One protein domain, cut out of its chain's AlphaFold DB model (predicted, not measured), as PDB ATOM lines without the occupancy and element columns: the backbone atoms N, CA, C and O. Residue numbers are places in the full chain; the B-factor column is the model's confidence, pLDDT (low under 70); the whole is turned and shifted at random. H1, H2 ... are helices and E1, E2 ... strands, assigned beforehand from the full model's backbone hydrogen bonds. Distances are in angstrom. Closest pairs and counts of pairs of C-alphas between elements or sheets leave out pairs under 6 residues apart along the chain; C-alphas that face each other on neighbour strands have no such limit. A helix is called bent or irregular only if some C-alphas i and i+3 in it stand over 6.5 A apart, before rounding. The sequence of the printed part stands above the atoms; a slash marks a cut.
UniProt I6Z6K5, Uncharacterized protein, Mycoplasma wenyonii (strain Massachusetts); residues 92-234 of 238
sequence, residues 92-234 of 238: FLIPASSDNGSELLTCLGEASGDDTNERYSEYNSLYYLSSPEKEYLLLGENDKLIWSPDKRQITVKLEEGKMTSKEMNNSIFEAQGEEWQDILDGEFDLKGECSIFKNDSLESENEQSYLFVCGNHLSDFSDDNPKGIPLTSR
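What this domain is: This is residues 92 to 234 of the 238 residues of an uncharacterized protein of Mycoplasma wenyonii (strain Massachusetts) (UniProt I6Z6K5). Two sheets make the body: E1, E2, E3, E7 and E8 form a long, strongly twisted wall, bent in E2, and the small sheet E4, E5, E6 stands across from part of it, with the short helix H2 between E4 and E2. Beyond the bend the wall goes on as the hairpin E7 and E8, with H3 after it. The 143 printed residues hold, in order, E1 to E6, H1, H2, E7, E8 and H3; the class is mostly strand, with only 60 residues in named elements. The large sheet is branched and its neighbours are antiparallel; the small one has the order E4, E5, E6, also antiparallel. The whole is compact, with a radius of gyration of the C-alphas of 15.1 A, and only just elongated, spanning 44 by 30 by 25 A.

How they stand to each other: E1, residues 103 to 111, and E2, residues 120 to 130, form a hairpin, with N 105 and O 128 at 2.9 A. E3, residues 136 to 138, completes a meander, each strand the antiparallel neighbour of the one before; N 137 and O 129 are 2.8 A apart. E4, residues 144 to 148, E5, residues 153 to 157, and E6, residues 172 to 175, form a second meander, with N 146 and O 155 at 2.9 A and N 154 and O 173 at 2.8 A. H1, residues 179 to 182, is not on either sheet. H2, residues 190 to 193, is on the branched sheet at a height of 6.5 A, over none of its strands, and only grazes the small sheet; the closest C-alphas of H2 and E4 are those of Leu 190 and Leu 145, 5.5 A apart. E2 bends by 56 degrees at residue 124. E7, residues 194 to 199, and E3 lie on one side of E2, E1 on the other side; N 123 and O 196 are 2.8 A apart. E8, residues 210 to 214, forms a hairpin with E7, with N 197 and O 211 at 2.8 A. H3, residues 217 to 220, is apart from E7. The three helices are too short for any O i to N i+4 pair; of their single O i to N i+3 pairs, those in H1 and H3 are within hydrogen-bond range, that in H2 is not.

Where its parts are: E1 begins at C-alpha 103 (-10.309, -1.421, 27.934) and measures 24.1 A. E2 measures 28.3 A, E7 16.2 A and E8 13.3 A. H3 ends at C-alpha 220 (-17.223, -7.611, 0.345).

The domain as a whole: The C-alphas of Gly 161 and Asp 224, the two farthest apart, are 46.4 A apart. The printed part has no cut. The link from E5 to E6 is long, with 14 residues. The mean pLDDT of the printed part is 80.8; 34 residues are under 70, among them 163 to 170 and 216 to 226.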
ATOM      1  N   PHE A  92      -9.458 -10.336  22.449       91.25
ATOM      2  CA  PHE A  92      -8.734  -9.326  21.710       91.25
ATOM      3  C   PHE A  92      -9.101  -7.955  22.251       91.25
ATOM      4  O   PHE A  92     -10.224  -7.734  22.720       91.25
ATOM      5  N   LEU A  93      -8.149  -7.032  22.178       91.00
ATOM      6  CA  LEU A  93      -8.444  -5.630  22.423       91.00
ATOM      7  C   LEU A  93      -9.146  -5.066  21.194       91.00
ATOM      8  O   LEU A  93      -8.644  -5.184  20.077       91.00
ATOM      9  N   ILE A  94     -10.295  -4.433  21.409       92.31
ATOM     10  CA  ILE A  94     -10.880  -3.574  20.387       92.31
ATOM     11  C   ILE A  94     -10.021  -2.303  20.351       92.31
ATOM     12  O   ILE A  94      -9.792  -1.723  21.415       92.31
ATOM     13  N   PRO A  95      -9.523  -1.860  19.180       91.81
ATOM     14  CA  PRO A  95      -8.637  -0.704  19.086       91.81
ATOM     15  C   PRO A  95      -9.429   0.586  19.304       91.81
ATOM     16  O   PRO A  95      -9.859   1.265  18.371       91.81
ATOM     17  N   ALA A  96      -9.653   0.892  20.576       92.38
ATOM     18  CA  ALA A  96     -10.298   2.090  21.066       92.38
ATOM     19  C   ALA A  96      -9.787   2.400  22.483       92.38
ATOM     20  O   ALA A  96      -9.491   1.489  23.259       92.38
ATOM     21  N   SER A  97      -9.686   3.680  22.838       91.56
ATOM     22  CA  SER A  97      -9.208   4.126  24.155       91.56
ATOM     23  C   SER A  97     -10.283   4.848  24.937       91.56
ATOM     24  O   SER A  97     -11.002   5.665  24.371       91.56
ATOM     25  N   SER A  98     -10.331   4.620  26.246       91.44
ATOM     26  CA  SER A  98     -11.111   5.446  27.162       91.44
ATOM     27  C   SER A  98     -10.214   6.351  28.008       91.44
ATOM     28  O   SER A  98      -9.080   6.005  28.353       91.44
ATOM     29  N   ASP A  99     -10.764   7.489  28.422       87.81
ATOM     30  CA  ASP A  99     -10.059   8.468  29.261       87.81
ATOM     31  C   ASP A  99      -9.720   7.938  30.658       87.81
ATOM     32  O   ASP A  99      -8.787   8.404  31.310       87.81
ATOM     33  N   ASN A 100     -10.489   6.961  31.137       84.88
ATOM     34  CA  ASN A 100     -10.315   6.370  32.458       84.88
ATOM     35  C   ASN A 100      -9.392   5.141  32.457       84.88
ATOM     36  O   ASN A 100      -9.265   4.505  33.495       84.88
ATOM     37  N   GLY A 101      -8.765   4.789  31.327       85.56
ATOM     38  CA  GLY A 101      -7.866   3.632  31.224       85.56
ATOM     39  C   GLY A 101      -8.570   2.270  31.235       85.56
ATOM     40  O   GLY A 101      -7.908   1.241  31.377       85.56
ATOM     41  N   SER A 102      -9.897   2.259  31.104       89.25
ATOM     42  CA  SER A 102     -10.650   1.040  30.829       89.25
ATOM     43  C   SER A 102     -10.335   0.524  29.425       89.25
ATOM     44  O   SER A 102      -9.983   1.273  28.516       89.25
ATOM     45  N   GLU A 103     -10.499  -0.776  29.231       91.12
ATOM     46  CA  GLU A 103     -10.309  -1.421  27.934       91.12
ATOM     47  C   GLU A 103     -11.614  -2.080  27.497       91.12
ATOM     48  O   GLU A 103     -12.355  -2.635  28.315       91.12
ATOM     49  N   LEU A 104     -11.878  -2.038  26.195       92.44
ATOM     50  CA  LEU A 104     -12.964  -2.772  25.570       92.44
ATOM     51  C   LEU A 104     -12.386  -4.016  24.899       92.44
ATOM     52  O   LEU A 104     -11.460  -3.931  24.091       92.44
ATOM     53  N   LEU A 105     -12.929  -5.176  25.248       92.62
ATOM     54  CA  LEU A 105     -12.499  -6.458  24.707       92.62
ATOM     55  C   LEU A 105     -13.620  -7.117  23.922       92.62
ATOM     56  O   LEU A 105     -14.791  -7.014  24.290       92.62
ATOM     57  N   THR A 106     -13.225  -7.863  22.897       93.81
ATOM     58  CA  THR A 106     -14.075  -8.850  22.232       93.81
ATOM     59  C   THR A 106     -13.438 -10.229  22.351       93.81
ATOM     60  O   THR A 106     -12.221 -10.365  22.244       93.81
ATOM     61  N   CYS A 107     -14.230 -11.257  22.617       92.00
ATOM     62  CA  CYS A 107     -13.775 -12.630  22.779       92.00
ATOM     63  C   CYS A 107     -14.529 -13.559  21.836       92.00
ATOM     64  O   CYS A 107     -15.703 -13.330  21.542       92.00
ATOM     65  N   LEU A 108     -13.872 -14.652  21.437       90.50
ATOM     66  CA  LEU A 108     -14.489 -15.682  20.606       90.50
ATOM     67  C   LEU A 108     -15.697 -16.309  21.330       90.50
ATOM     68  O   LEU A 108     -15.592 -16.917  22.411       90.50
ATOM     69  N   GLY A 109     -16.868 -16.127  20.728       88.81
ATOM     70  CA  GLY A 109     -18.111 -16.795  21.072       88.81
ATOM     71  C   GLY A 109     -18.214 -18.177  20.434       88.81
ATOM     72  O   GLY A 109     -17.214 -18.837  20.152       88.81
ATOM     73  N   GLU A 110     -19.446 -18.634  20.253       86.94
ATOM     74  CA  GLU A 110     -19.727 -19.830  19.458       86.94
ATOM     75  C   GLU A 110     -19.437 -19.542  17.979       86.94
ATOM     76  O   GLU A 110     -19.685 -18.426  17.512       86.94
ATOM     77  N   ALA A 111     -18.903 -20.530  17.258       84.38
ATOM     78  CA  ALA A 111     -18.748 -20.435  15.809       84.38
ATOM     79  C   ALA A 111     -20.132 -20.276  15.164       84.38
ATOM     80  O   ALA A 111     -21.065 -20.999  15.537       84.38
ATOM     81  N   SER A 112     -20.283 -19.336  14.228       73.12
ATOM     82  CA  SER A 112     -21.504 -19.270  13.430       73.12
ATOM     83  C   SER A 112     -21.464 -20.460  12.467       73.12
ATOM     84  O   SER A 112     -20.490 -20.689  11.761       73.12
ATOM     85  N   GLY A 113     -22.489 -21.310  12.492       62.31
ATOM     86  CA  GLY A 113     -22.508 -22.552  11.706       62.31
ATOM     87  C   GLY A 113     -22.680 -22.354  10.194       62.31
ATOM     88  O   GLY A 113     -23.142 -23.281   9.532       62.31
ATOM     89  N   ASP A 114     -22.388 -21.163   9.668       59.50
ATOM     90  CA  ASP A 114     -22.584 -20.782   8.271       59.50
ATOM     91  C   ASP A 114     -21.215 -20.634   7.585       59.50
ATOM     92  O   ASP A 114     -20.746 -19.540   7.278       59.50
ATOM     93  N   ASP A 115     -20.547 -21.775   7.374       55.50
ATOM     94  CA  ASP A 115     -19.294 -21.884   6.612       55.50
ATOM     95  C   ASP A 115     -19.565 -21.603   5.124       55.50
ATOM     96  O   ASP A 115     -19.608 -22.495   4.273       55.50
ATOM     97  N   THR A 116     -19.798 -20.338   4.788       55.91
ATOM     98  CA  THR A 116     -19.929 -19.904   3.391       55.91
ATOM     99  C   THR A 116     -18.567 -19.714   2.720       55.91
ATOM    100  O   THR A 116     -18.498 -19.682   1.490       55.91
ATOM    101  N   ASN A 117     -17.475 -19.642   3.495       63.62
ATOM    102  CA  ASN A 117     -16.116 -19.455   2.995       63.62
ATOM    103  C   ASN A 117     -15.132 -20.443   3.643       63.62
ATOM    104  O   ASN A 117     -14.825 -20.339   4.824       63.62
ATOM    105  N   GLU A 118     -14.564 -21.355   2.847       68.12
ATOM    106  CA  GLU A 118     -13.592 -22.363   3.310       68.12
ATOM    107  C   GLU A 118     -12.303 -21.764   3.913       68.12
ATOM    108  O   GLU A 118     -11.527 -22.484   4.538       68.12
ATOM    109  N   ARG A 119     -12.030 -20.467   3.702       74.56
ATOM    110  CA  ARG A 119     -10.823 -19.796   4.212       74.56
ATOM    111  C   ARG A 119     -11.016 -19.073   5.537       74.56
ATOM    112  O   ARG A 119     -10.006 -18.728   6.156       74.56
ATOM    113  N   TYR A 120     -12.257 -18.796   5.930       79.50
ATOM    114  CA  TYR A 120     -12.538 -17.997   7.113       79.50
ATOM    115  C   TYR A 120     -13.585 -18.653   8.001       79.50
ATOM    116  O   TYR A 120     -14.747 -18.743   7.620       79.50
ATOM    117  N   SER A 121     -13.183 -18.996   9.221       85.25
ATOM    118  CA  SER A 121     -14.118 -19.341  10.288       85.25
ATOM    119  C   SER A 121     -14.698 -18.069  10.909       85.25
ATOM    120  O   SER A 121     -13.947 -17.183  11.336       85.25
ATOM    121  N   GLU A 122     -16.022 -17.990  11.007       87.12
ATOM    122  CA  GLU A 122     -16.729 -16.900  11.681       87.12
ATOM    123  C   GLU A 122     -17.118 -17.288  13.118       87.12
ATOM    124  O   GLU A 122     -17.578 -18.395  13.410       87.12
ATOM    125  N   TYR A 123     -16.942 -16.344  14.038       88.56
ATOM    126  CA  TYR A 123     -17.290 -16.478  15.443       88.56
ATOM    127  C   TYR A 123     -18.147 -15.304  15.897       88.56
ATOM    128  O   TYR A 123     -17.843 -14.141  15.616       88.56
ATOM    129  N   ASN A 124     -19.158 -15.608  16.709       89.81
ATOM    130  CA  ASN A 124     -19.905 -14.585  17.428       89.81
ATOM    131  C   ASN A 124     -18.972 -13.784  18.354       89.81
ATOM    132  O   ASN A 124     -18.032 -14.333  18.936       89.81
ATOM    133  N   SER A 125     -19.268 -12.500  18.547       91.88
ATOM    134  CA  SER A 125     -18.472 -11.610  19.396       91.88
ATOM    135  C   SER A 125     -19.059 -11.520  20.807       91.88
ATOM    136  O   SER A 125     -20.207 -11.116  20.987       91.88
ATOM    137  N   LEU A 126     -18.267 -11.856  21.829       92.75
ATOM    138  CA  LEU A 126     -18.612 -11.608  23.233       92.75
ATOM    139  C   LEU A 126     -17.849 -10.391  23.747       92.75
ATOM    140  O   LEU A 126     -16.626 -10.366  23.671       92.75
ATOM    141  N   TYR A 127     -18.540  -9.416  24.329       93.75
ATOM    142  CA  TYR A 127     -17.923  -8.140  24.693       93.75
ATOM    143  C   TYR A 127     -17.710  -8.006  26.194       93.75
ATOM    144  O   TYR A 127     -18.628  -8.241  26.981       93.75
ATOM    145  N   TYR A 128     -16.518  -7.564  26.585       92.00
ATOM    146  CA  TYR A 128     -16.171  -7.307  27.976       92.00
ATOM    147  C   TYR A 128     -15.638  -5.891  28.153       92.00
ATOM    148  O   TYR A 128     -14.853  -5.398  27.346       92.00
ATOM    149  N   LEU A 129     -16.024  -5.263  29.257       90.94
ATOM    150  CA  LEU A 129     -15.356  -4.082  29.784       90.94
ATOM    151  C   LEU A 129     -14.314  -4.512  30.808       90.94
ATOM    152  O   LEU A 129     -14.621  -5.304  31.694       90.94
ATOM    153  N   SER A 130     -13.102  -3.976  30.712       87.94
ATOM    154  CA  SER A 130     -12.069  -4.143  31.730       87.94
ATOM    155  C   SER A 130     -11.775  -2.814  32.407       87.94
ATOM    156  O   SER A 130     -11.523  -1.828  31.717       87.94
ATOM    157  N   SER A 131     -11.802  -2.773  33.739       84.62
ATOM    158  CA  SER A 131     -11.339  -1.603  34.493       84.62
ATOM    159  C   SER A 131      -9.808  -1.502  34.476       84.62
ATOM    160  O   SER A 131      -9.115  -2.491  34.206       84.62
ATOM    161  N   PRO A 132      -9.242  -0.342  34.854       80.75
ATOM    162  CA  PRO A 132      -7.804  -0.212  35.103       80.75
ATOM    163  C   PRO A 132      -7.263  -1.235  36.112       80.75
ATOM    164  O   PRO A 132      -6.129  -1.693  35.983       80.75
ATOM    165  N   GLU A 133      -8.092  -1.636  37.079       81.25
ATOM    166  CA  GLU A 133      -7.781  -2.643  38.103       81.25
ATOM    167  C   GLU A 133      -7.892  -4.092  37.589       81.25
ATOM    168  O   GLU A 133      -7.692  -5.037  38.348       81.25
ATOM    169  N   LYS A 134      -8.162  -4.275  36.287       76.06
ATOM    170  CA  LYS A 134      -8.345  -5.570  35.611       76.06
ATOM    171  C   LYS A 134      -9.516  -6.393  36.145       76.06
ATOM    172  O   LYS A 134      -9.505  -7.619  36.059       76.06
ATOM    173  N   GLU A 135     -10.565  -5.722  36.609       83.44
ATOM    174  CA  GLU A 135     -11.874  -6.353  36.778       83.44
ATOM    175  C   GLU A 135     -12.572  -6.430  35.421       83.44
ATOM    176  O   GLU A 135     -12.543  -5.461  34.659       83.44
ATOM    177  N   TYR A 136     -13.196  -7.568  35.118       85.69
ATOM    178  CA  TYR A 136     -13.877  -7.800  33.846       85.69
ATOM    179  C   TYR A 136     -15.388  -7.859  34.036       85.69
ATOM    180  O   TYR A 136     -15.891  -8.556  34.914       85.69
ATOM    181  N   LEU A 137     -16.111  -7.176  33.155       88.44
ATOM    182  CA  LEU A 137     -17.563  -7.158  33.107       88.44
ATOM    183  C   LEU A 137     -18.035  -7.618  31.731       88.44
ATOM    184  O   LEU A 137     -17.850  -6.907  30.746       88.44
ATOM    185  N   LEU A 138     -18.693  -8.776  31.673       89.69
ATOM    186  CA  LEU A 138     -19.396  -9.223  30.468       89.69
ATOM    187  C   LEU A 138     -20.582  -8.291  30.185       89.69
ATOM    188  O   LEU A 138     -21.405  -8.029  31.073       89.69
ATOM    189  N   LEU A 139     -20.686  -7.811  28.947       90.94
ATOM    190  CA  LEU A 139     -21.855  -7.079  28.475       90.94
ATOM    191  C   LEU A 139     -22.998  -8.067  28.210       90.94
ATOM    192  O   LEU A 139     -22.914  -8.910  27.318       90.94
ATOM    193  N   GLY A 140     -24.052  -7.972  29.018       89.06
ATOM    194  CA  GLY A 140     -25.243  -8.815  28.943       89.06
ATOM    195  C   GLY A 140     -26.165  -8.388  27.809       89.06
ATOM    196  O   GLY A 140     -25.945  -7.357  27.182       89.06
ATOM    197  N   GLU A 141     -27.210  -9.165  27.537       87.81
ATOM    198  CA  GLU A 141     -28.111  -8.987  26.383       87.81
ATOM    199  C   GLU A 141     -28.677  -7.563  26.253       87.81
ATOM    200  O   GLU A 141     -28.611  -6.984  25.171       87.81
ATOM    201  N   ASN A 142     -29.111  -6.967  27.368       90.62
ATOM    202  CA  ASN A 142     -29.719  -5.633  27.414       90.62
ATOM    203  C   ASN A 142     -28.710  -4.469  27.361       90.62
ATOM    204  O   ASN A 142     -29.111  -3.323  27.145       90.62
ATOM    205  N   ASP A 143     -27.416  -4.744  27.553       92.06
ATOM    206  CA  ASP A 143     -26.361  -3.740  27.409       92.06
ATOM    207  C   ASP A 143     -26.163  -3.408  25.924       92.06
ATOM    208  O   ASP A 143     -26.246  -4.290  25.066       92.06
ATOM    209  N   LYS A 144     -25.845  -2.151  25.607       92.69
ATOM    210  CA  LYS A 144     -25.626  -1.696  24.225       92.69
ATOM    211  C   LYS A 144     -24.203  -1.229  23.998       92.69
ATOM    212  O   LYS A 144     -23.634  -0.551  24.859       92.69
ATOM    213  N   LEU A 145     -23.675  -1.524  22.813       94.44
ATOM    214  CA  LEU A 145     -22.352  -1.098  22.382       94.44
ATOM    215  C   LEU A 145     -22.481  -0.291  21.089       94.44
ATOM    216  O   LEU A 145     -22.422  -0.828  19.992       94.44
ATOM    217  N   ILE A 146     -22.725   1.010  21.223       94.50
ATOM    218  CA  ILE A 146     -23.136   1.860  20.102       94.50
ATOM    219  C   ILE A 146     -21.923   2.488  19.423       94.50
ATOM    220  O   ILE A 146     -21.197   3.247  20.065       94.50
ATOM    221  N   TRP A 147     -21.740   2.226  18.132       94.19
ATOM    222  CA  TRP A 147     -20.768   2.918  17.288       94.19
ATOM    223  C   TRP A 147     -21.362   4.192  16.698       94.19
ATOM    224  O   TRP A 147     -22.443   4.161  16.120       94.19
ATOM    225  N   SER A 148     -20.642   5.305  16.814       94.25
ATOM    226  CA  SER A 148     -20.986   6.588  16.202       94.25
ATOM    227  C   SER A 148     -19.852   7.023  15.260       94.25
ATOM    228  O   SER A 148     -18.872   7.610  15.739       94.25
ATOM    229  N   PRO A 149     -19.967   6.803  13.934       91.31
ATOM    230  CA  PRO A 149     -18.891   7.084  12.979       91.31
ATOM    231  C   PRO A 149     -18.529   8.570  12.919       91.31
ATOM    232  O   PRO A 149     -17.348   8.909  12.941       91.31
ATOM    233  N   ASP A 150     -19.522   9.464  12.979       91.88
ATOM    234  CA  ASP A 150     -19.317  10.924  12.964       91.88
ATOM    235  C   ASP A 150     -18.412  11.421  14.100       91.88
ATOM    236  O   ASP A 150     -17.725  12.435  13.975       91.88
ATOM    237  N   LYS A 151     -18.436  10.715  15.234       93.19
ATOM    238  CA  LYS A 151     -17.631  11.032  16.419       93.19
ATOM    239  C   LYS A 151     -16.409  10.137  16.548       93.19
ATOM    240  O   LYS A 151     -15.587  10.390  17.419       93.19
ATOM    241  N   ARG A 152     -16.314   9.087  15.726       93.44
ATOM    242  CA  ARG A 152     -15.360   7.983  15.871       93.44
ATOM    243  C   ARG A 152     -15.342   7.422  17.295       93.44
ATOM    244  O   ARG A 152     -14.282   7.249  17.893       93.44
ATOM    245  N   GLN A 153     -16.526   7.186  17.854       95.38
ATOM    246  CA  GLN A 153     -16.687   6.791  19.253       95.38
ATOM    247  C   GLN A 153     -17.547   5.544  19.400       95.38
ATOM    248  O   GLN A 153     -18.538   5.371  18.695       95.38
ATOM    249  N   ILE A 154     -17.200   4.723  20.386       95.06
ATOM    250  CA  ILE A 154     -18.000   3.605  20.869       95.06
ATOM    251  C   ILE A 154     -18.533   3.985  22.249       95.06
ATOM    252  O   ILE A 154     -17.768   4.313  23.156       95.06
ATOM    253  N   THR A 155     -19.849   3.954  22.422       94.88
ATOM    254  CA  THR A 155     -20.507   4.245  23.700       94.88
ATOM    255  C   THR A 155     -21.078   2.970  24.294       94.88
ATOM    256  O   THR A 155     -21.914   2.316  23.669       94.88
ATOM    257  N   VAL A 156     -20.692   2.657  25.531       93.00
ATOM    258  CA  VAL A 156     -21.264   1.533  26.275       93.00
ATOM    259  C   VAL A 156     -22.406   2.022  27.148       93.00
ATOM    260  O   VAL A 156     -22.217   2.892  27.993       93.00
ATOM    261  N   LYS A 157     -23.597   1.456  26.959       90.81
ATOM    262  CA  LYS A 157     -24.769   1.738  27.793       90.81
ATOM    263  C   LYS A 157     -25.149   0.468  28.528       90.81
ATOM    264  O   LYS A 157     -25.593  -0.490  27.901       90.81
ATOM    265  N   LEU A 158     -24.946   0.473  29.838       89.19
ATOM    266  CA  LEU A 158     -25.283  -0.658  30.690       89.19
ATOM    267  C   LEU A 158     -26.761  -0.619  31.082       89.19
ATOM    268  O   LEU A 158     -27.347   0.460  31.206       89.19
ATOM    269  N   GLU A 159     -27.350  -1.794  31.282       87.38
ATOM    270  CA  GLU A 159     -28.699  -1.946  31.816       87.38
ATOM    271  C   GLU A 159     -28.828  -1.268  33.189       87.38
ATOM    272  O   GLU A 159     -27.935  -1.324  34.043       87.38
ATOM    273  N   GLU A 160     -29.966  -0.609  33.406       77.06
ATOM    274  CA  GLU A 160     -30.244   0.093  34.653       77.06
ATOM    275  C   GLU A 160     -30.284  -0.890  35.835       77.06
ATOM    276  O   GLU A 160     -30.942  -1.926  35.790       77.06
ATOM    277  N   GLY A 161     -29.568  -0.568  36.914       69.62
ATOM    278  CA  GLY A 161     -29.488  -1.423  38.103       69.62
ATOM    279  C   GLY A 161     -28.366  -2.465  38.079       69.62
ATOM    280  O   GLY A 161     -28.146  -3.119  39.101       69.62
ATOM    281  N   LYS A 162     -27.595  -2.580  36.987       73.38
ATOM    282  CA  LYS A 162     -26.354  -3.362  36.985       73.38
ATOM    283  C   LYS A 162     -25.359  -2.718  37.960       73.38
ATOM    284  O   LYS A 162     -24.906  -1.593  37.748       73.38
ATOM    285  N   MET A 163     -25.050  -3.405  39.064       58.53
ATOM    286  CA  MET A 163     -24.028  -2.945  40.009       58.53
ATOM    287  C   MET A 163     -22.658  -3.057  39.346       58.53
ATOM    288  O   MET A 163     -22.119  -4.148  39.185       58.53
ATOM    289  N   THR A 164     -22.099  -1.917  38.971       65.50
ATOM    290  CA  THR A 164     -20.739  -1.791  38.452       65.50
ATOM    291  C   THR A 164     -19.988  -0.741  39.251       65.50
ATOM    292  O   THR A 164     -20.589   0.066  39.976       65.50
ATOM    293  N   SER A 165     -18.658  -0.741  39.149       61.31
ATOM    294  CA  SER A 165     -17.893   0.396  39.646       61.31
ATOM    295  C   SER A 165     -18.391   1.663  38.941       61.31
ATOM    296  O   SER A 165     -18.789   1.649  37.772       61.31
ATOM    297  N   LYS A 166     -18.390   2.790  39.661       59.72
ATOM    298  CA  LYS A 166     -18.873   4.085  39.148       59.72
ATOM    299  C   LYS A 166     -18.198   4.490  37.826       59.72
ATOM    300  O   LYS A 166     -18.756   5.293  37.089       59.72
ATOM    301  N   GLU A 167     -17.018   3.935  37.562       62.00
ATOM    302  CA  GLU A 167     -16.169   4.194  36.403       62.00
ATOM    303  C   GLU A 167     -16.589   3.427  35.139       62.00
ATOM    304  O   GLU A 167     -16.212   3.842  34.049       62.00
ATOM    305  N   MET A 168     -17.378   2.352  35.251       68.56
ATOM    306  CA  MET A 168     -17.831   1.556  34.097       68.56
ATOM    307  C   MET A 168     -19.184   2.005  33.522       68.56
ATOM    308  O   MET A 168     -19.582   1.554  32.446       68.56
ATOM    309  N   ASN A 169     -19.918   2.871  34.225       65.31
ATOM    310  CA  ASN A 169     -21.210   3.367  33.754       65.31
ATOM    311  C   ASN A 169     -21.023   4.455  32.690       65.31
ATOM    312  O   ASN A 169     -20.421   5.492  32.960       65.31
ATOM    313  N   ASN A 170     -21.611   4.246  31.507       68.25
ATOM    314  CA  ASN A 170     -21.530   5.143  30.347       68.25
ATOM    315  C   ASN A 170     -20.100   5.400  29.845       68.25
ATOM    316  O   ASN A 170     -19.758   6.530  29.489       68.25
ATOM    317  N   SER A 171     -19.270   4.358  29.802       84.50
ATOM    318  CA  SER A 171     -17.927   4.446  29.225       84.50
ATOM    319  C   SER A 171     -17.985   4.827  27.745       84.50
ATOM    320  O   SER A 171     -18.716   4.219  26.956       84.50
ATOM    321  N   ILE A 172     -17.187   5.826  27.373       93.38
ATOM    322  CA  ILE A 172     -16.973   6.251  25.990       93.38
ATOM    323  C   ILE A 172     -15.551   5.855  25.605       93.38
ATOM    324  O   ILE A 172     -14.612   6.081  26.370       93.38
ATOM    325  N   PHE A 173     -15.415   5.269  24.422       94.75
ATOM    326  CA  PHE A 173     -14.142   4.886  23.835       94.75
ATOM    327  C   PHE A 173     -13.960   5.603  22.502       94.75
ATOM    328  O   PHE A 173     -14.846   5.565  21.650       94.75
ATOM    329  N   GLU A 174     -12.813   6.237  22.303       95.56
ATOM    330  CA  GLU A 174     -12.420   6.825  21.025       95.56
ATOM    331  C   GLU A 174     -11.723   5.768  20.169       95.56
ATOM    332  O   GLU A 174     -10.762   5.140  20.613       95.56
ATOM    333  N   ALA A 175     -12.210   5.558  18.948       93.19
ATOM    334  CA  ALA A 175     -11.657   4.577  18.024       93.19
ATOM    335  C   ALA A 175     -10.237   4.942  17.570       93.19
ATOM    336  O   ALA A 175      -9.960   6.076  17.172       93.19
ATOM    337  N   GLN A 176      -9.357   3.945  17.565       91.88
ATOM    338  CA  GLN A 176      -7.962   4.048  17.149       91.88
ATOM    339  C   GLN A 176      -7.731   3.267  15.852       91.88
ATOM    340  O   GLN A 176      -8.289   2.191  15.675       91.88
ATOM    341  N   GLY A 177      -6.882   3.793  14.968       86.56
ATOM    342  CA  GLY A 177      -6.631   3.199  13.648       86.56
ATOM    343  C   GLY A 177      -7.503   3.798  12.545       86.56
ATOM    344  O   GLY A 177      -8.513   4.456  12.811       86.56
ATOM    345  N   GLU A 178      -7.071   3.650  11.296       86.69
ATOM    346  CA  GLU A 178      -7.797   4.145  10.117       86.69
ATOM    347  C   GLU A 178      -8.876   3.156   9.654       86.69
ATOM    348  O   GLU A 178      -9.854   3.569   9.042       86.69
ATOM    349  N   GLU A 179      -8.758   1.891  10.056       85.69
ATOM    350  CA  GLU A 179      -9.595   0.750   9.676       85.69
ATOM    351  C   GLU A 179     -11.060   0.908  10.115       85.69
ATOM    352  O   GLU A 179     -11.968   0.341   9.515       85.69
ATOM    353  N   TRP A 180     -11.328   1.747  11.122       86.69
ATOM    354  CA  TRP A 180     -12.692   2.122  11.516       86.69
ATOM    355  C   TRP A 180     -13.456   2.898  10.434       86.69
ATOM    356  O   TRP A 180     -14.677   2.997  10.520       86.69
ATOM    357  N   GLN A 181     -12.764   3.477   9.447       79.06
ATOM    358  CA  GLN A 181     -13.401   4.159   8.314       79.06
ATOM    359  C   GLN A 181     -14.023   3.178   7.317       79.06
ATOM    360  O   GLN A 181     -14.898   3.573   6.554       79.06
ATOM    361  N   ASP A 182     -13.596   1.914   7.331       74.88
ATOM    362  CA  ASP A 182     -14.090   0.885   6.411       74.88
ATOM    363  C   ASP A 182     -15.353   0.172   6.928       74.88
ATOM    364  O   ASP A 182     -15.867  -0.743   6.281       74.88
ATOM    365  N   ILE A 183     -15.858   0.585   8.094       76.25
ATOM    366  CA  ILE A 183     -17.066   0.063   8.736       76.25
ATOM    367  C   ILE A 183     -18.313   0.815   8.240       76.25
ATOM    368  O   ILE A 183     -18.214   1.939   7.764       76.25
ATOM    369  N   LEU A 184     -19.493   0.189   8.368       74.38
ATOM    370  CA  LEU A 184     -20.800   0.758   8.019       74.38
ATOM    371  C   LEU A 184     -20.951   2.253   8.368       74.38
ATOM    372  O   LEU A 184     -20.795   2.673   9.520       74.38
ATOM    373  N   ASP A 185     -21.384   3.018   7.364       76.06
ATOM    374  CA  ASP A 185     -21.791   4.412   7.496       76.06
ATOM    375  C   ASP A 185     -23.128   4.499   8.252       76.06
ATOM    376  O   ASP A 185     -24.214   4.395   7.678       76.06
ATOM    377  N   GLY A 186     -23.071   4.673   9.569       83.69
ATOM    378  CA  GLY A 186     -24.248   4.919  10.400       83.69
ATOM    379  C   GLY A 186     -24.023   4.608  11.873       83.69
ATOM    380  O   GLY A 186     -23.049   3.963  12.246       83.69
ATOM    381  N   GLU A 187     -24.937   5.076  12.724       89.81
ATOM    382  CA  GLU A 187     -24.969   4.646  14.123       89.81
ATOM    383  C   GLU A 187     -25.620   3.259  14.225       89.81
ATOM    384  O   GLU A 187     -26.745   3.076  13.757       89.81
ATOM    385  N   PHE A 188     -24.934   2.295  14.842       90.94
ATOM    386  CA  PHE A 188     -25.453   0.938  15.045       90.94
ATOM    387  C   PHE A 188     -24.875   0.274  16.304       90.94
ATOM    388  O   PHE A 188     -23.921   0.769  16.908       90.94
ATOM    389  N   ASP A 189     -25.492  -0.831  16.727       92.75
ATOM    390  CA  ASP A 189     -25.046  -1.618  17.880       92.75
ATOM    391  C   ASP A 189     -24.091  -2.730  17.430       92.75
ATOM    392  O   ASP A 189     -24.479  -3.636  16.691       92.75
ATOM    393  N   LEU A 190     -22.846  -2.683  17.903       91.94
ATOM    394  CA  LEU A 190     -21.807  -3.650  17.551       91.94
ATOM    395  C   LEU A 190     -22.183  -5.086  17.962       91.94
ATOM    396  O   LEU A 190     -21.739  -6.046  17.335       91.94
ATOM    397  N   LYS A 191     -23.008  -5.266  19.005       90.00
ATOM    398  CA  LYS A 191     -23.332  -6.597  19.548       90.00
ATOM    399  C   LYS A 191     -24.162  -7.486  18.622       90.00
ATOM    400  O   LYS A 191     -24.132  -8.699  18.799       90.00
ATOM    401  N   GLY A 192     -24.908  -6.900  17.688       82.75
ATOM    402  CA  GLY A 192     -25.741  -7.637  16.729       82.75
ATOM    403  C   GLY A 192     -25.242  -7.570  15.291       82.75
ATOM    404  O   GLY A 192     -25.730  -8.313  14.450       82.75
ATOM    405  N   GLU A 193     -24.289  -6.684  15.017       87.25
ATOM    406  CA  GLU A 193     -23.832  -6.398  13.658       87.25
ATOM    407  C   GLU A 193     -22.396  -6.865  13.416       87.25
ATOM    408  O   GLU A 193     -21.967  -6.864  12.268       87.25
ATOM    409  N   CYS A 194     -21.634  -7.235  14.456       89.00
ATOM    410  CA  CYS A 194     -20.216  -7.556  14.307       89.00
ATOM    411  C   CYS A 194     -19.820  -8.957  14.772       89.00
ATOM    412  O   CYS A 194     -20.164  -9.403  15.873       89.00
ATOM    413  N   SER A 195     -18.947  -9.573  13.982       89.50
ATOM    414  CA  SER A 195     -18.389 -10.908  14.187       89.50
ATOM    415  C   SER A 195     -16.862 -10.874  14.112       89.50
ATOM    416  O   SER A 195     -16.254  -9.930  13.592       89.50
ATOM    417  N   ILE A 196     -16.231 -11.923  14.636       89.75
ATOM    418  CA  ILE A 196     -14.795 -12.153  14.492       89.75
ATOM    419  C   ILE A 196     -14.580 -13.196  13.400       89.75
ATOM    420  O   ILE A 196     -15.106 -14.301  13.486       89.75
ATOM    421  N   PHE A 197     -13.745 -12.870  12.421       88.12
ATOM    422  CA  PHE A 197     -13.324 -13.788  11.367       88.12
ATOM    423  C   PHE A 197     -11.886 -14.212  11.597       88.12
ATOM    424  O   PHE A 197     -11.018 -13.369  11.823       88.12
ATOM    425  N   LYS A 198     -11.627 -15.513  11.515       86.56
ATOM    426  CA  LYS A 198     -10.284 -16.083  11.572       86.56
ATOM    427  C   LYS A 198      -9.875 -16.543  10.183       86.56
ATOM    428  O   LYS A 198     -10.557 -17.371   9.600       86.56
ATOM    429  N   ASN A 199      -8.755 -16.049   9.673       83.31
ATOM    430  CA  ASN A 199      -8.156 -16.558   8.446       83.31
ATOM    431  C   ASN A 199      -7.466 -17.900   8.723       83.31
ATOM    432  O   ASN A 199      -6.377 -17.937   9.301       83.31
ATOM    433  N   ASP A 200      -8.079 -18.997   8.289       77.00
ATOM    434  CA  ASP A 200      -7.567 -20.354   8.505       77.00
ATOM    435  C   ASP A 200      -6.434 -20.734   7.543       77.00
ATOM    436  O   ASP A 200      -5.740 -21.725   7.763       77.00
ATOM    437  N   SER A 201      -6.192 -19.926   6.504       72.50
ATOM    438  CA  SER A 201      -5.054 -20.112   5.592       72.50
ATOM    439  C   SER A 201      -3.731 -19.614   6.186       72.50
ATOM    440  O   SER A 201      -2.658 -19.951   5.682       72.50
ATOM    441  N   LEU A 202      -3.782 -18.803   7.247       70.50
ATOM    442  CA  LEU A 202      -2.600 -18.371   7.983       70.50
ATOM    443  C   LEU A 202      -2.317 -19.385   9.098       70.50
ATOM    444  O   LEU A 202      -2.952 -19.369  10.146       70.50
ATOM    445  N   GLU A 203      -1.328 -20.259   8.886       57.22
ATOM    446  CA  GLU A 203      -0.960 -21.341   9.825       57.22
ATOM    447  C   GLU A 203      -0.434 -20.860  11.197       57.22
ATOM    448  O   GLU A 203      -0.162 -21.668  12.083       57.22
ATOM    449  N   SER A 204      -0.266 -19.554  11.400       55.75
ATOM    450  CA  SER A 204       0.236 -18.986  12.651       55.75
ATOM    451  C   SER A 204      -0.888 -18.375  13.484       55.75
ATOM    452  O   SER A 204      -1.628 -17.545  12.960       55.75
ATOM    453  N   GLU A 205      -0.902 -18.635  14.799       55.88
ATOM    454  CA  GLU A 205      -1.659 -17.877  15.823       55.88
ATOM    455  C   GLU A 205      -1.190 -16.406  15.957       55.88
ATOM    456  O   GLU A 205      -1.254 -15.799  17.024       55.88
ATOM    457  N   ASN A 206      -0.653 -15.819  14.888       55.12
ATOM    458  CA  ASN A 206      -0.245 -14.429  14.873       55.12
ATOM    459  C   ASN A 206      -1.485 -13.532  14.845       55.12
ATOM    460  O   ASN A 206      -2.506 -13.846  14.234       55.12
ATOM    461  N   GLU A 207      -1.344 -12.371  15.471       54.09
ATOM    462  CA  GLU A 207      -2.384 -11.366  15.722       54.09
ATOM    463  C   GLU A 207      -3.094 -10.871  14.451       54.09
ATOM    464  O   GLU A 207      -4.219 -10.403  14.497       54.09
ATOM    465  N   GLN A 208      -2.482 -11.038  13.280       61.25
ATOM    466  CA  GLN A 208      -3.071 -10.645  11.996       61.25
ATOM    467  C   GLN A 208      -4.028 -11.690  11.399       61.25
ATOM    468  O   GLN A 208      -4.560 -11.476  10.314       61.25
ATOM    469  N   SER A 209      -4.242 -12.824  12.074       78.88
ATOM    470  CA  SER A 209      -5.174 -13.862  11.616       78.88
ATOM    471  C   SER A 209      -6.635 -13.566  11.960       78.88
ATOM    472  O   SER A 209      -7.511 -14.197  11.377       78.88
ATOM    473  N   TYR A 210      -6.908 -12.609  12.855       87.50
ATOM    474  CA  TYR A 210      -8.260 -12.276  13.299       87.50
ATOM    475  C   TYR A 210      -8.680 -10.879  12.848       87.50
ATOM    476  O   TYR A 210      -7.959  -9.899  13.046       87.50
ATOM    477  N   LEU A 211      -9.882 -10.789  12.287       88.62
ATOM    478  CA  LEU A 211     -10.510  -9.547  11.853       88.62
ATOM    479  C   LEU A 211     -11.824  -9.347  12.600       88.62
ATOM    480  O   LEU A 211     -12.648 -10.256  12.677       88.62
ATOM    481  N   PHE A 212     -12.028  -8.145  13.123       90.06
ATOM    482  CA  PHE A 212     -13.310  -7.692  13.642       90.06
ATOM    483  C   PHE A 212     -14.066  -6.976  12.533       90.06
ATOM    484  O   PHE A 212     -13.596  -5.963  12.006       90.06
ATOM    485  N   VAL A 213     -15.217  -7.522  12.154       87.31
ATOM    486  CA  VAL A 213     -15.973  -7.068  10.984       87.31
ATOM    487  C   VAL A 213     -17.409  -6.799  11.381       87.31
ATOM    488  O   VAL A 213     -17.990  -7.571  12.133       87.31
ATOM    489  N   CYS A 214     -17.961  -5.700  10.874       84.81
ATOM    490  CA  CYS A 214     -19.291  -5.214  11.205       84.81
ATOM    491  C   CYS A 214     -20.135  -4.995   9.943       84.81
ATOM    492  O   CYS A 214     -19.670  -4.381   8.981       84.81
ATOM    493  N   GLY A 215     -21.396  -5.417   9.991       75.56
ATOM    494  CA  GLY A 215     -22.411  -5.226   8.962       75.56
ATOM    495  C   GLY A 215     -22.601  -6.407   8.012       75.56
ATOM    496  O   GLY A 215     -21.891  -7.405   8.048       75.56
ATOM    497  N   ASN A 216     -23.545  -6.253   7.081       60.53
ATOM    498  CA  ASN A 216     -23.943  -7.286   6.109       60.53
ATOM    499  C   ASN A 216     -22.931  -7.527   4.967       60.53
ATOM    500  O   ASN A 216     -23.245  -8.204   3.988       60.53
ATOM    501  N   HIS A 217     -21.728  -6.962   5.053       54.03
ATOM    502  CA  HIS A 217     -20.740  -6.930   3.972       54.03
ATOM    503  C   HIS A 217     -19.858  -8.184   3.917       54.03
ATOM    504  O   HIS A 217     -18.721  -8.132   3.458       54.03
ATOM    505  N   LEU A 218     -20.396  -9.343   4.310       53.75
ATOM    506  CA  LEU A 218     -19.748 -10.633   4.066       53.75
ATOM    507  C   LEU A 218     -19.453 -10.849   2.569       53.75
ATOM    508  O   LEU A 218     -18.443 -11.443   2.207       53.75
ATOM    509  N   SER A 219     -20.281 -10.275   1.689       50.59
ATOM    510  CA  SER A 219     -20.057 -10.241   0.237       50.59
ATOM    511  C   SER A 219     -18.866  -9.385  -0.214       50.59
ATOM    512  O   SER A 219     -18.436  -9.520  -1.358       50.59
ATOM    513  N   ASP A 220     -18.346  -8.505   0.647       49.62
ATOM    514  CA  ASP A 220     -17.223  -7.611   0.345       49.62
ATOM    515  C   ASP A 220     -15.884  -8.170   0.847       49.62
ATOM    516  O   ASP A 220     -14.845  -7.526   0.668       49.62
ATOM    517  N   PHE A 221     -15.878  -9.373   1.436       56.94
ATOM    518  CA  PHE A 221     -14.653 -10.141   1.634       56.94
ATOM    519  C   PHE A 221     -14.113 -10.550   0.266       56.94
ATOM    520  O   PHE A 221     -14.407 -11.619  -0.266       56.94
ATOM    521  N   SER A 222     -13.306  -9.677  -0.328       56.34
ATOM    522  CA  SER A 222     -12.372 -10.129  -1.344       56.34
ATOM    523  C   SER A 222     -11.277 -10.923  -0.639       56.34
ATOM    524  O   SER A 222     -10.697 -10.440   0.334       56.34
ATOM    525  N   ASP A 223     -10.987 -12.124  -1.139       58.56
ATOM    526  CA  ASP A 223      -9.893 -12.971  -0.646       58.56
ATOM    527  C   ASP A 223      -8.551 -12.218  -0.567       58.56
ATOM    528  O   ASP A 223      -7.698 -12.556   0.252       58.56
ATOM    529  N   ASP A 224      -8.382 -11.196  -1.411       56.72
ATOM    530  CA  ASP A 224      -7.152 -10.421  -1.559       56.72
ATOM    531  C   ASP A 224      -7.086  -9.179  -0.651       56.72
ATOM    532  O   ASP A 224      -6.000  -8.657  -0.405       56.72
ATOM    533  N   ASN A 225      -8.228  -8.679  -0.165       60.19
ATOM    534  CA  ASN A 225      -8.306  -7.496   0.694       60.19
ATOM    535  C   ASN A 225      -9.579  -7.541   1.560       60.19
ATOM    536  O   ASN A 225     -10.578  -6.893   1.216       60.19
ATOM    537  N   PRO A 226      -9.595  -8.345   2.637       65.31
ATOM    538  CA  PRO A 226     -10.737  -8.407   3.534       65.31
ATOM    539  C   PRO A 226     -10.871  -7.075   4.280       65.31
ATOM    540  O   PRO A 226      -9.911  -6.578   4.867       65.31
ATOM    541  N   LYS A 227     -12.068  -6.482   4.251       76.12
ATOM    542  CA  LYS A 227     -12.369  -5.297   5.059       76.12
ATOM    543  C   LYS A 227     -12.588  -5.717   6.506       76.12
ATOM    544  O   LYS A 227     -13.277  -6.699   6.769       76.12
ATOM    545  N   GLY A 228     -12.025  -4.964   7.439       83.19
ATOM    546  CA  GLY A 228     -12.150  -5.264   8.856       83.19
ATOM    547  C   GLY A 228     -11.047  -4.632   9.675       83.19
ATOM    548  O   GLY A 228     -10.020  -4.202   9.155       83.19
ATOM    549  N   ILE A 229     -11.261  -4.613  10.982       88.56
ATOM    550  CA  ILE A 229     -10.270  -4.138  11.936       88.56
ATOM    551  C   ILE A 229      -9.402  -5.328  12.360       88.56
ATOM    552  O   ILE A 229      -9.938  -6.286  12.924       88.56
ATOM    553  N   PRO A 230      -8.078  -5.296  12.142       87.25
ATOM    554  CA  PRO A 230      -7.192  -6.341  12.633       87.25
ATOM    555  C   PRO A 230      -7.179  -6.361  14.163       87.25
ATOM    556  O   PRO A 230      -7.025  -5.329  14.817       87.25
ATOM    557  N   LEU A 231      -7.343  -7.552  14.737       87.44
ATOM    558  CA  LEU A 231      -7.451  -7.736  16.178       87.44
ATOM    559  C   LEU A 231      -6.123  -8.148  16.800       87.44
ATOM    560  O   LEU A 231      -5.639  -9.260  16.611       87.44
ATOM    561  N   THR A 232      -5.562  -7.286  17.642       77.19
ATOM    562  CA  THR A 232      -4.366  -7.632  18.410       77.19
ATOM    563  C   THR A 232      -4.728  -8.570  19.560       77.19
ATOM    564  O   THR A 232      -5.648  -8.295  20.343       77.19
ATOM    565  N   SER A 233      -4.015  -9.695  19.672       65.81
ATOM    566  CA  SER A 233      -4.247 -10.649  20.755       65.81
ATOM    567  C   SER A 233      -3.968  -9.992  22.102       65.81
ATOM    568  O   SER A 233      -2.994  -9.257  22.276       65.81
ATOM    569  N   ARG A 234      -4.804 -10.291  23.096       63.59
ATOM    570  CA  ARG A 234      -4.369 -10.167  24.480       63.59
ATOM    571  C   ARG A 234      -3.833 -11.532  24.882       63.59
ATOM    572  O   ARG A 234      -4.552 -12.521  24.752       63.59
TER     573      ARG A 234